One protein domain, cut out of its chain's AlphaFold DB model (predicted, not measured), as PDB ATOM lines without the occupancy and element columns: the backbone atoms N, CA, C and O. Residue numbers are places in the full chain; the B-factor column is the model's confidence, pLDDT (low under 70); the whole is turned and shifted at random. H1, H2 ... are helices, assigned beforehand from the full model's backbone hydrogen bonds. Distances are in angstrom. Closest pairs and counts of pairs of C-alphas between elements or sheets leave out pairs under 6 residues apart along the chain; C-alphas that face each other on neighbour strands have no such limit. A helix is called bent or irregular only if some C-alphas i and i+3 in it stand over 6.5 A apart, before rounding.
ATOM      1  N   LYS A  22      -2.260  21.649  76.742       77.94
ATOM      2  CA  LYS A  22      -3.289  21.550  77.786       77.94
ATOM      3  C   LYS A  22      -3.159  20.254  78.596       77.94
ATOM      4  O   LYS A  22      -3.893  20.076  79.562       77.94
ATOM      5  N   ILE A  23      -2.257  19.358  78.194       86.00
ATOM      6  CA  ILE A  23      -2.087  18.025  78.765       86.00
ATOM      7  C   ILE A  23      -0.906  18.040  79.728       86.00
ATOM      8  O   ILE A  23       0.184  18.512  79.399       86.00
ATOM      9  N   ASN A  24      -1.103  17.479  80.920       90.50
ATOM     10  CA  ASN A  24      -0.006  17.244  81.847       90.50
ATOM     11  C   ASN A  24       0.756  15.974  81.438       90.50
ATOM     12  O   ASN A  24       0.454  14.873  81.899       90.50
ATOM     13  N   TYR A  25       1.751  16.140  80.565       91.31
ATOM     14  CA  TYR A  25       2.585  15.041  80.074       91.31
ATOM     15  C   TYR A  25       3.312  14.277  81.182       91.31
ATOM     16  O   TYR A  25       3.475  13.066  81.068       91.31
ATOM     17  N   GLN A  26       3.732  14.962  82.249       92.50
ATOM     18  CA  GLN A  26       4.457  14.328  83.347       92.50
ATOM     19  C   GLN A  26       3.536  13.401  84.150       92.50
ATOM     20  O   GLN A  26       3.863  12.234  84.337       92.50
ATOM     21  N   ALA A  27       2.348  13.880  84.531       91.06
ATOM     22  CA  ALA A  27       1.362  13.062  85.242       91.06
ATOM     23  C   ALA A  27       0.879  11.874  84.397       91.06
ATOM     24  O   ALA A  27       0.723  10.766  84.909       91.06
ATOM     25  N   LEU A  28       0.681  12.090  83.091       93.56
ATOM     26  CA  LEU A  28       0.301  11.029  82.163       93.56
ATOM     27  C   LEU A  28       1.387   9.951  82.063       93.56
ATOM     28  O   LEU A  28       1.077   8.761  82.084       93.56
ATOM     29  N   ARG A  29       2.656  10.366  81.984       95.12
ATOM     30  CA  ARG A  29       3.806   9.463  81.921       95.12
ATOM     31  C   ARG A  29       3.960   8.648  83.201       95.12
ATOM     32  O   ARG A  29       4.067   7.433  83.122       95.12
ATOM     33  N   GLU A  30       3.910   9.291  84.363       94.19
ATOM     34  CA  GLU A  30       4.030   8.612  85.659       94.19
ATOM     35  C   GLU A  30       2.898   7.605  85.897       94.19
ATOM     36  O   GLU A  30       3.127   6.521  86.434       94.19
ATOM     37  N   ALA A  31       1.671   7.945  85.493       94.25
ATOM     38  CA  ALA A  31       0.546   7.024  85.579       94.25
ATOM     39  C   ALA A  31       0.702   5.839  84.616       94.25
ATOM     40  O   ALA A  31       0.445   4.707  85.015       94.25
ATOM     41  N   ALA A  32       1.171   6.074  83.386       95.06
ATOM     42  CA  ALA A  32       1.435   5.013  82.414       95.06
ATOM     43  C   ALA A  32       2.547   4.060  82.882       95.06
ATOM     44  O   ALA A  32       2.390   2.840  82.817       95.06
ATOM     45  N   GLU A  33       3.651   4.604  83.399       95.19
ATOM     46  CA  GLU A  33       4.793   3.828  83.899       95.19
ATOM     47  C   GLU A  33       4.399   2.944  85.096       95.19
ATOM     48  O   GLU A  33       4.836   1.797  85.169       95.19
ATOM     49  N   ARG A  34       3.517   3.422  85.990       93.31
ATOM     50  CA  ARG A  34       2.975   2.611  87.098       93.31
ATOM     51  C   ARG A  34       1.907   1.607  86.661       93.31
ATOM     52  O   ARG A  34       1.862   0.505  87.197       93.31
ATOM     53  N   ALA A  35       1.061   1.960  85.695       93.94
ATOM     54  CA  ALA A  35      -0.001   1.079  85.212       93.94
ATOM     55  C   ALA A  35       0.530  -0.094  84.377       93.94
ATOM     56  O   ALA A  35      -0.053  -1.170  84.422       93.94
ATOM     57  N   THR A  36       1.643   0.082  83.656       93.06
ATOM     58  CA  THR A  36       2.247  -0.957  82.798       93.06
ATOM     59  C   THR A  36       2.491  -2.289  83.533       93.06
ATOM     60  O   THR A  36       1.909  -3.294  83.119       93.06
ATOM     61  N   PRO A  37       3.252  -2.343  84.648       92.00
ATOM     62  CA  PRO A  37       3.478  -3.597  85.372       92.00
ATOM     63  C   PRO A  37       2.199  -4.155  86.012       92.00
ATOM     64  O   PRO A  37       2.042  -5.371  86.108       92.00
ATOM     65  N   ALA A  38       1.267  -3.294  86.435       89.25
ATOM     66  CA  ALA A  38      -0.022  -3.730  86.973       89.25
ATOM     67  C   ALA A  38      -0.879  -4.418  85.896       89.25
ATOM     68  O   ALA A  38      -1.508  -5.440  86.164       89.25
ATOM     69  N   MET A  39      -0.849  -3.904  84.663       89.44
ATOM     70  CA  MET A  39      -1.523  -4.503  83.510       89.44
ATOM     71  C   MET A  39      -0.897  -5.847  83.132       89.44
ATOM     72  O   MET A  39      -1.625  -6.804  82.889       89.44
ATOM     73  N   GLU A  40       0.434  -5.945  83.133       88.44
ATOM     74  CA  GLU A  40       1.148  -7.207  82.892       88.44
ATOM     75  C   GLU A  40       0.812  -8.269  83.946       88.44
ATOM     76  O   GLU A  40       0.554  -9.419  83.600       88.44
ATOM     77  N   ARG A  41       0.762  -7.887  85.230       86.25
ATOM     78  CA  ARG A  41       0.356  -8.779  86.329       86.25
ATOM     79  C   ARG A  41      -1.072  -9.280  86.153       86.25
ATOM     80  O   ARG A  41      -1.302 -10.471  86.312       86.25
ATOM     81  N   LEU A  42      -1.997  -8.391  85.789       84.81
ATOM     82  CA  LEU A  42      -3.399  -8.734  85.543       84.81
ATOM     83  C   LEU A  42      -3.536  -9.708  84.362       84.81
ATOM     84  O   LEU A  42      -4.329 -10.640  84.429       84.81
ATOM     85  N   LEU A  43      -2.715  -9.545  83.320       84.81
ATOM     86  CA  LEU A  43      -2.683 -10.441  82.159       84.81
ATOM     87  C   LEU A  43      -2.151 -11.850  82.479       84.81
ATOM     88  O   LEU A  43      -2.446 -12.794  81.753       84.81
ATOM     89  N   MET A  44      -1.330 -11.976  83.525       82.88
ATOM     90  CA  MET A  44      -0.709 -13.230  83.968       82.88
ATOM     91  C   MET A  44      -1.573 -14.018  84.963       82.88
ATOM     92  O   MET A  44      -1.174 -15.109  85.375       82.88
ATOM     93  N   LEU A  45      -2.721 -13.479  85.384       79.00
ATOM     94  CA  LEU A  45      -3.623 -14.178  86.294       79.00
ATOM     95  C   LEU A  45      -4.277 -15.380  85.594       79.00
ATOM     96  O   LEU A  45      -4.617 -15.284  84.412       79.00
ATOM     97  N   PRO A  46      -4.468 -16.510  86.302       72.75
ATOM     98  CA  PRO A  46      -5.276 -17.603  85.783       72.75
ATOM     99  C   PRO A  46      -6.691 -17.078  85.512       72.75
ATOM    100  O   PRO A  46      -7.332 -16.504  86.390       72.75
ATOM    101  N   VAL A  47      -7.143 -17.220  84.264       62.94
ATOM    102  CA  VAL A  47      -8.482 -16.815  83.819       62.94
ATOM    103  C   VAL A  47      -9.466 -17.901  84.244       62.94
ATOM    104  O   VAL A  47      -9.924 -18.687  83.420       62.94
ATOM    105  N   ASP A  48      -9.720 -18.004  85.543       63.50
ATOM    106  CA  ASP A  48     -10.882 -18.741  86.030       63.50
ATOM    107  C   ASP A  48     -12.117 -17.826  85.891       63.50
ATOM    108  O   ASP A  48     -12.011 -16.610  86.059       63.50
ATOM    109  N   ASP A  49     -13.286 -18.385  85.551       55.94
ATOM    110  CA  ASP A  49     -14.544 -17.643  85.293       55.94
ATOM    111  C   ASP A  49     -15.119 -16.923  86.539       55.94
ATOM    112  O   ASP A  49     -16.167 -16.271  86.467       55.94
ATOM    113  N   ASP A  50     -14.444 -17.019  87.686       72.56
ATOM    114  CA  ASP A  50     -14.837 -16.362  88.924       72.56
ATOM    115  C   ASP A  50     -14.407 -14.887  88.922       72.56
ATOM    116  O   ASP A  50     -13.251 -14.525  88.691       72.56
ATOM    117  N   LEU A  51     -15.361 -13.999  89.207       71.75
ATOM    118  CA  LEU A  51     -15.095 -12.571  89.355       71.75
ATOM    119  C   LEU A  51     -14.209 -12.332  90.587       71.75
ATOM    120  O   LEU A  51     -14.700 -12.359  91.714       71.75
ATOM    121  N   LEU A  52     -12.924 -12.045  90.366       72.81
ATOM    122  CA  LEU A  52     -12.007 -11.615  91.421       72.81
ATOM    123  C   LEU A  52     -12.407 -10.232  91.955       72.81
ATOM    124  O   LEU A  52     -12.623  -9.281  91.198       72.81
ATOM    125  N   SER A  53     -12.470 -10.107  93.275       78.75
ATOM    126  CA  SER A  53     -12.649  -8.833  93.966       78.75
ATOM    127  C   SER A  53     -11.392  -7.954  93.879       78.75
ATOM    128  O   SER A  53     -10.275  -8.435  93.673       78.75
ATOM    129  N   GLU A  54     -11.538  -6.641  94.096       73.06
ATOM    130  CA  GLU A  54     -10.383  -5.730  94.180       73.06
ATOM    131  C   GLU A  54      -9.392  -6.139  95.279       73.06
ATOM    132  O   GLU A  54      -8.191  -5.908  95.150       73.06
ATOM    133  N   GLN A  55      -9.876  -6.752  96.360       74.19
ATOM    134  CA  GLN A  55      -9.009  -7.222  97.434       74.19
ATOM    135  C   GLN A  55      -8.167  -8.420  96.979       74.19
ATOM    136  O   GLN A  55      -6.960  -8.418  97.189       74.19
ATOM    137  N   GLU A  56      -8.763  -9.380  96.269       74.69
ATOM    138  CA  GLU A  56      -8.035 -10.533  95.724       74.69
ATOM    139  C   GLU A  56      -7.014 -10.103  94.667       74.69
ATOM    140  O   GLU A  56      -5.872 -10.553  94.685       74.69
ATOM    141  N   LEU A  57      -7.368  -9.159  93.791       78.88
ATOM    142  CA  LEU A  57      -6.432  -8.584  92.818       78.88
ATOM    143  C   LEU A  57      -5.238  -7.888  93.497       78.88
ATOM    144  O   LEU A  57      -4.098  -8.035  93.044       78.88
ATOM    145  N   LYS A  58      -5.469  -7.175  94.607       79.06
ATOM    146  CA  LYS A  58      -4.392  -6.599  95.431       79.06
ATOM    147  C   LYS A  58      -3.530  -7.682  96.080       79.06
ATOM    148  O   LYS A  58      -2.309  -7.533  96.100       79.06
ATOM    149  N   ASP A  59      -4.133  -8.775  96.538       77.81
ATOM    150  CA  ASP A  59      -3.425  -9.910  97.143       77.81
ATOM    151  C   ASP A  59      -2.555 -10.667  96.111       77.81
ATOM    152  O   ASP A  59      -1.462 -11.129  96.440       77.81
ATOM    153  N   TYR A  60      -2.952 -10.681  94.831       73.56
ATOM    154  CA  TYR A  60      -2.114 -11.112  93.697       73.56
ATOM    155  C   TYR A  60      -1.028 -10.090  93.291       73.56
ATOM    156  O   TYR A  60      -0.237 -10.318  92.366       73.56
ATOM    157  N   GLY A  61      -0.949  -8.954  93.987       78.69
ATOM    158  CA  GLY A  61       0.040  -7.907  93.752       78.69
ATOM    159  C   GLY A  61      -0.248  -7.046  92.523       78.69
ATOM    160  O   GLY A  61       0.696  -6.503  91.942       78.69
ATOM    161  N   VAL A  62      -1.514  -6.941  92.104       85.00
ATOM    162  CA  VAL A  62      -1.951  -5.982  91.081       85.00
ATOM    163  C   VAL A  62      -2.174  -4.618  91.737       85.00
ATOM    164  O   VAL A  62      -2.974  -4.475  92.661       85.00
ATOM    165  N   ASP A  63      -1.490  -3.590  91.235       88.06
ATOM    166  CA  ASP A  63      -1.700  -2.203  91.662       88.06
ATOM    167  C   ASP A  63      -2.927  -1.605  90.949       88.06
ATOM    168  O   ASP A  63      -2.843  -0.991  89.881       88.06
ATOM    169  N   ILE A  64      -4.100  -1.832  91.542       85.94
ATOM    170  CA  ILE A  64      -5.393  -1.351  91.030       85.94
ATOM    171  C   ILE A  64      -5.466   0.182  91.049       85.94
ATOM    172  O   ILE A  64      -6.074   0.787  90.164       85.94
ATOM    173  N   ASP A  65      -4.812   0.824  92.019       88.94
ATOM    174  CA  ASP A  65      -4.813   2.281  92.150       88.94
ATOM    175  C   ASP A  65      -4.023   2.928  90.999       88.94
ATOM    176  O   ASP A  65      -4.455   3.939  90.434       88.94
ATOM    177  N   ALA A  66      -2.918   2.310  90.564       91.25
ATOM    178  CA  ALA A  66      -2.193   2.708  89.359       91.25
ATOM    179  C   ALA A  66      -3.024   2.538  88.077       91.25
ATOM    180  O   ALA A  66      -3.046   3.450  87.244       91.25
ATOM    181  N   LEU A  67      -3.740   1.415  87.930       90.75
ATOM    182  CA  LEU A  67      -4.619   1.168  86.778       90.75
ATOM    183  C   LEU A  67      -5.750   2.199  86.697       90.75
ATOM    184  O   LEU A  67      -5.996   2.775  85.633       90.75
ATOM    185  N   ASN A  68      -6.402   2.485  87.825       90.38
ATOM    186  CA  ASN A  68      -7.461   3.484  87.897       90.38
ATOM    187  C   ASN A  68      -6.922   4.890  87.602       90.38
ATOM    188  O   ASN A  68      -7.501   5.599  86.778       90.38
ATOM    189  N   ALA A  69      -5.788   5.283  88.194       92.06
ATOM    190  CA  ALA A  69      -5.163   6.580  87.931       92.06
ATOM    191  C   ALA A  69      -4.842   6.780  86.440       92.06
ATOM    192  O   ALA A  69      -5.128   7.841  85.880       92.06
ATOM    193  N   PHE A  70      -4.297   5.758  85.776       93.75
ATOM    194  CA  PHE A  70      -4.041   5.801  84.339       93.75
ATOM    195  C   PHE A  70      -5.334   5.892  83.525       93.75
ATOM    196  O   PHE A  70      -5.427   6.755  82.653       93.75
ATOM    197  N   LYS A  71      -6.353   5.080  83.838       92.69
ATOM    198  CA  LYS A  71      -7.665   5.108  83.168       92.69
ATOM    199  C   LYS A  71      -8.331   6.486  83.242       92.69
ATOM    200  O   LYS A  71      -8.892   6.941  82.250       92.69
ATOM    201  N   PHE A  72      -8.243   7.171  84.384       90.19
ATOM    202  CA  PHE A  72      -8.765   8.535  84.534       90.19
ATOM    203  C   PHE A  72      -7.988   9.563  83.705       90.19
ATOM    204  O   PHE A  72      -8.587  10.474  83.136       90.19
ATOM    205  N   LEU A  73      -6.663   9.430  83.620       91.31
ATOM    206  CA  LEU A  73      -5.818  10.362  82.867       91.31
ATOM    207  C   LEU A  73      -5.869  10.123  81.349       91.31
ATOM    208  O   LEU A  73      -5.710  11.069  80.578       91.31
ATOM    209  N   THR A  74      -6.131   8.888  80.916       92.75
ATOM    210  CA  THR A  74      -6.208   8.459  79.505       92.75
ATOM    211  C   THR A  74      -7.631   8.397  78.957       92.75
ATOM    212  O   THR A  74      -7.969   7.533  78.149       92.75
ATOM    213  N   GLY A  75      -8.472   9.353  79.351       91.44
ATOM    214  CA  GLY A  75      -9.777   9.536  78.723       91.44
ATOM    215  C   GLY A  75      -9.674   9.825  77.213       91.44
ATOM    216  O   GLY A  75      -8.622  10.266  76.728       91.44
TER     217      GLY A  75
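Overview. This is residues 22 to 75 of the 192 residues of the protein "Prophage protein" of Escherichia coli (UniProt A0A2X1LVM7). One long helix, H1, runs along most of a rod-shaped domain, and the chain then loops out beyond its far end and folds back, so that the last helix, H3, packs slantwise on the middle of H1. The short helix H2 sits at the turn-back, near the far end of H1, and residues 46 to 53 of the loop stick out there. The printed part has 54 residues with three named helices, in the order H1, H2, H3, and no named strand; its class is all helix. It is loose, with a radius of gyration of the C-alphas of 12.5 A, and spans 42 by 16 by 15 A.

Along the chain. Find C-alpha 25 at (2.585, 15.041, 80.074); from there H1, residues 25 to 43, runs 26.1 A to C-alpha 43 at (-2.683, -10.441, 82.159). It has a kink of 31 degrees near residue 37, yet is neither bent nor irregular, but only just: C-alphas 34 and 37 are 6.5 A apart. H2 is residues 54 to 59. H3, residues 64 to 73, runs 14.3 A and ends at C-alpha 73, (-5.818, 10.362, 82.867).

Arrangement. Start at Ala 35 of H1: its C-alpha is 4.9 A from that of Leu 67, the closest pair where H1 and H3 touch. They run opposite ways at a steep tilt of 44 degrees. H2 and H3 only just touch, and only at the corner by their tight link, with 3 pairs of C-alphas within 8 A; the closest are those of Lys 58 and Ile 64, 6.9 A apart. H1 and H2 are close but not clearly touching, about perpendicular at 75 degrees; their closest C-alphas, of Leu 42 and Leu 57, are 7.9 A apart. In H2 and H3 every O i to N i+4 pair is within hydrogen-bond range; in H1, 13 of 15 are.

Size, cuts and confidence. Look for the farthest C-alphas at Lys 22 and Asp 48, 41.8 A apart. The printed part has no cut, and the link from H1 to H2 is short. Mean pLDDT of the printed part is 84.8; residues 47 to 49 are under 70.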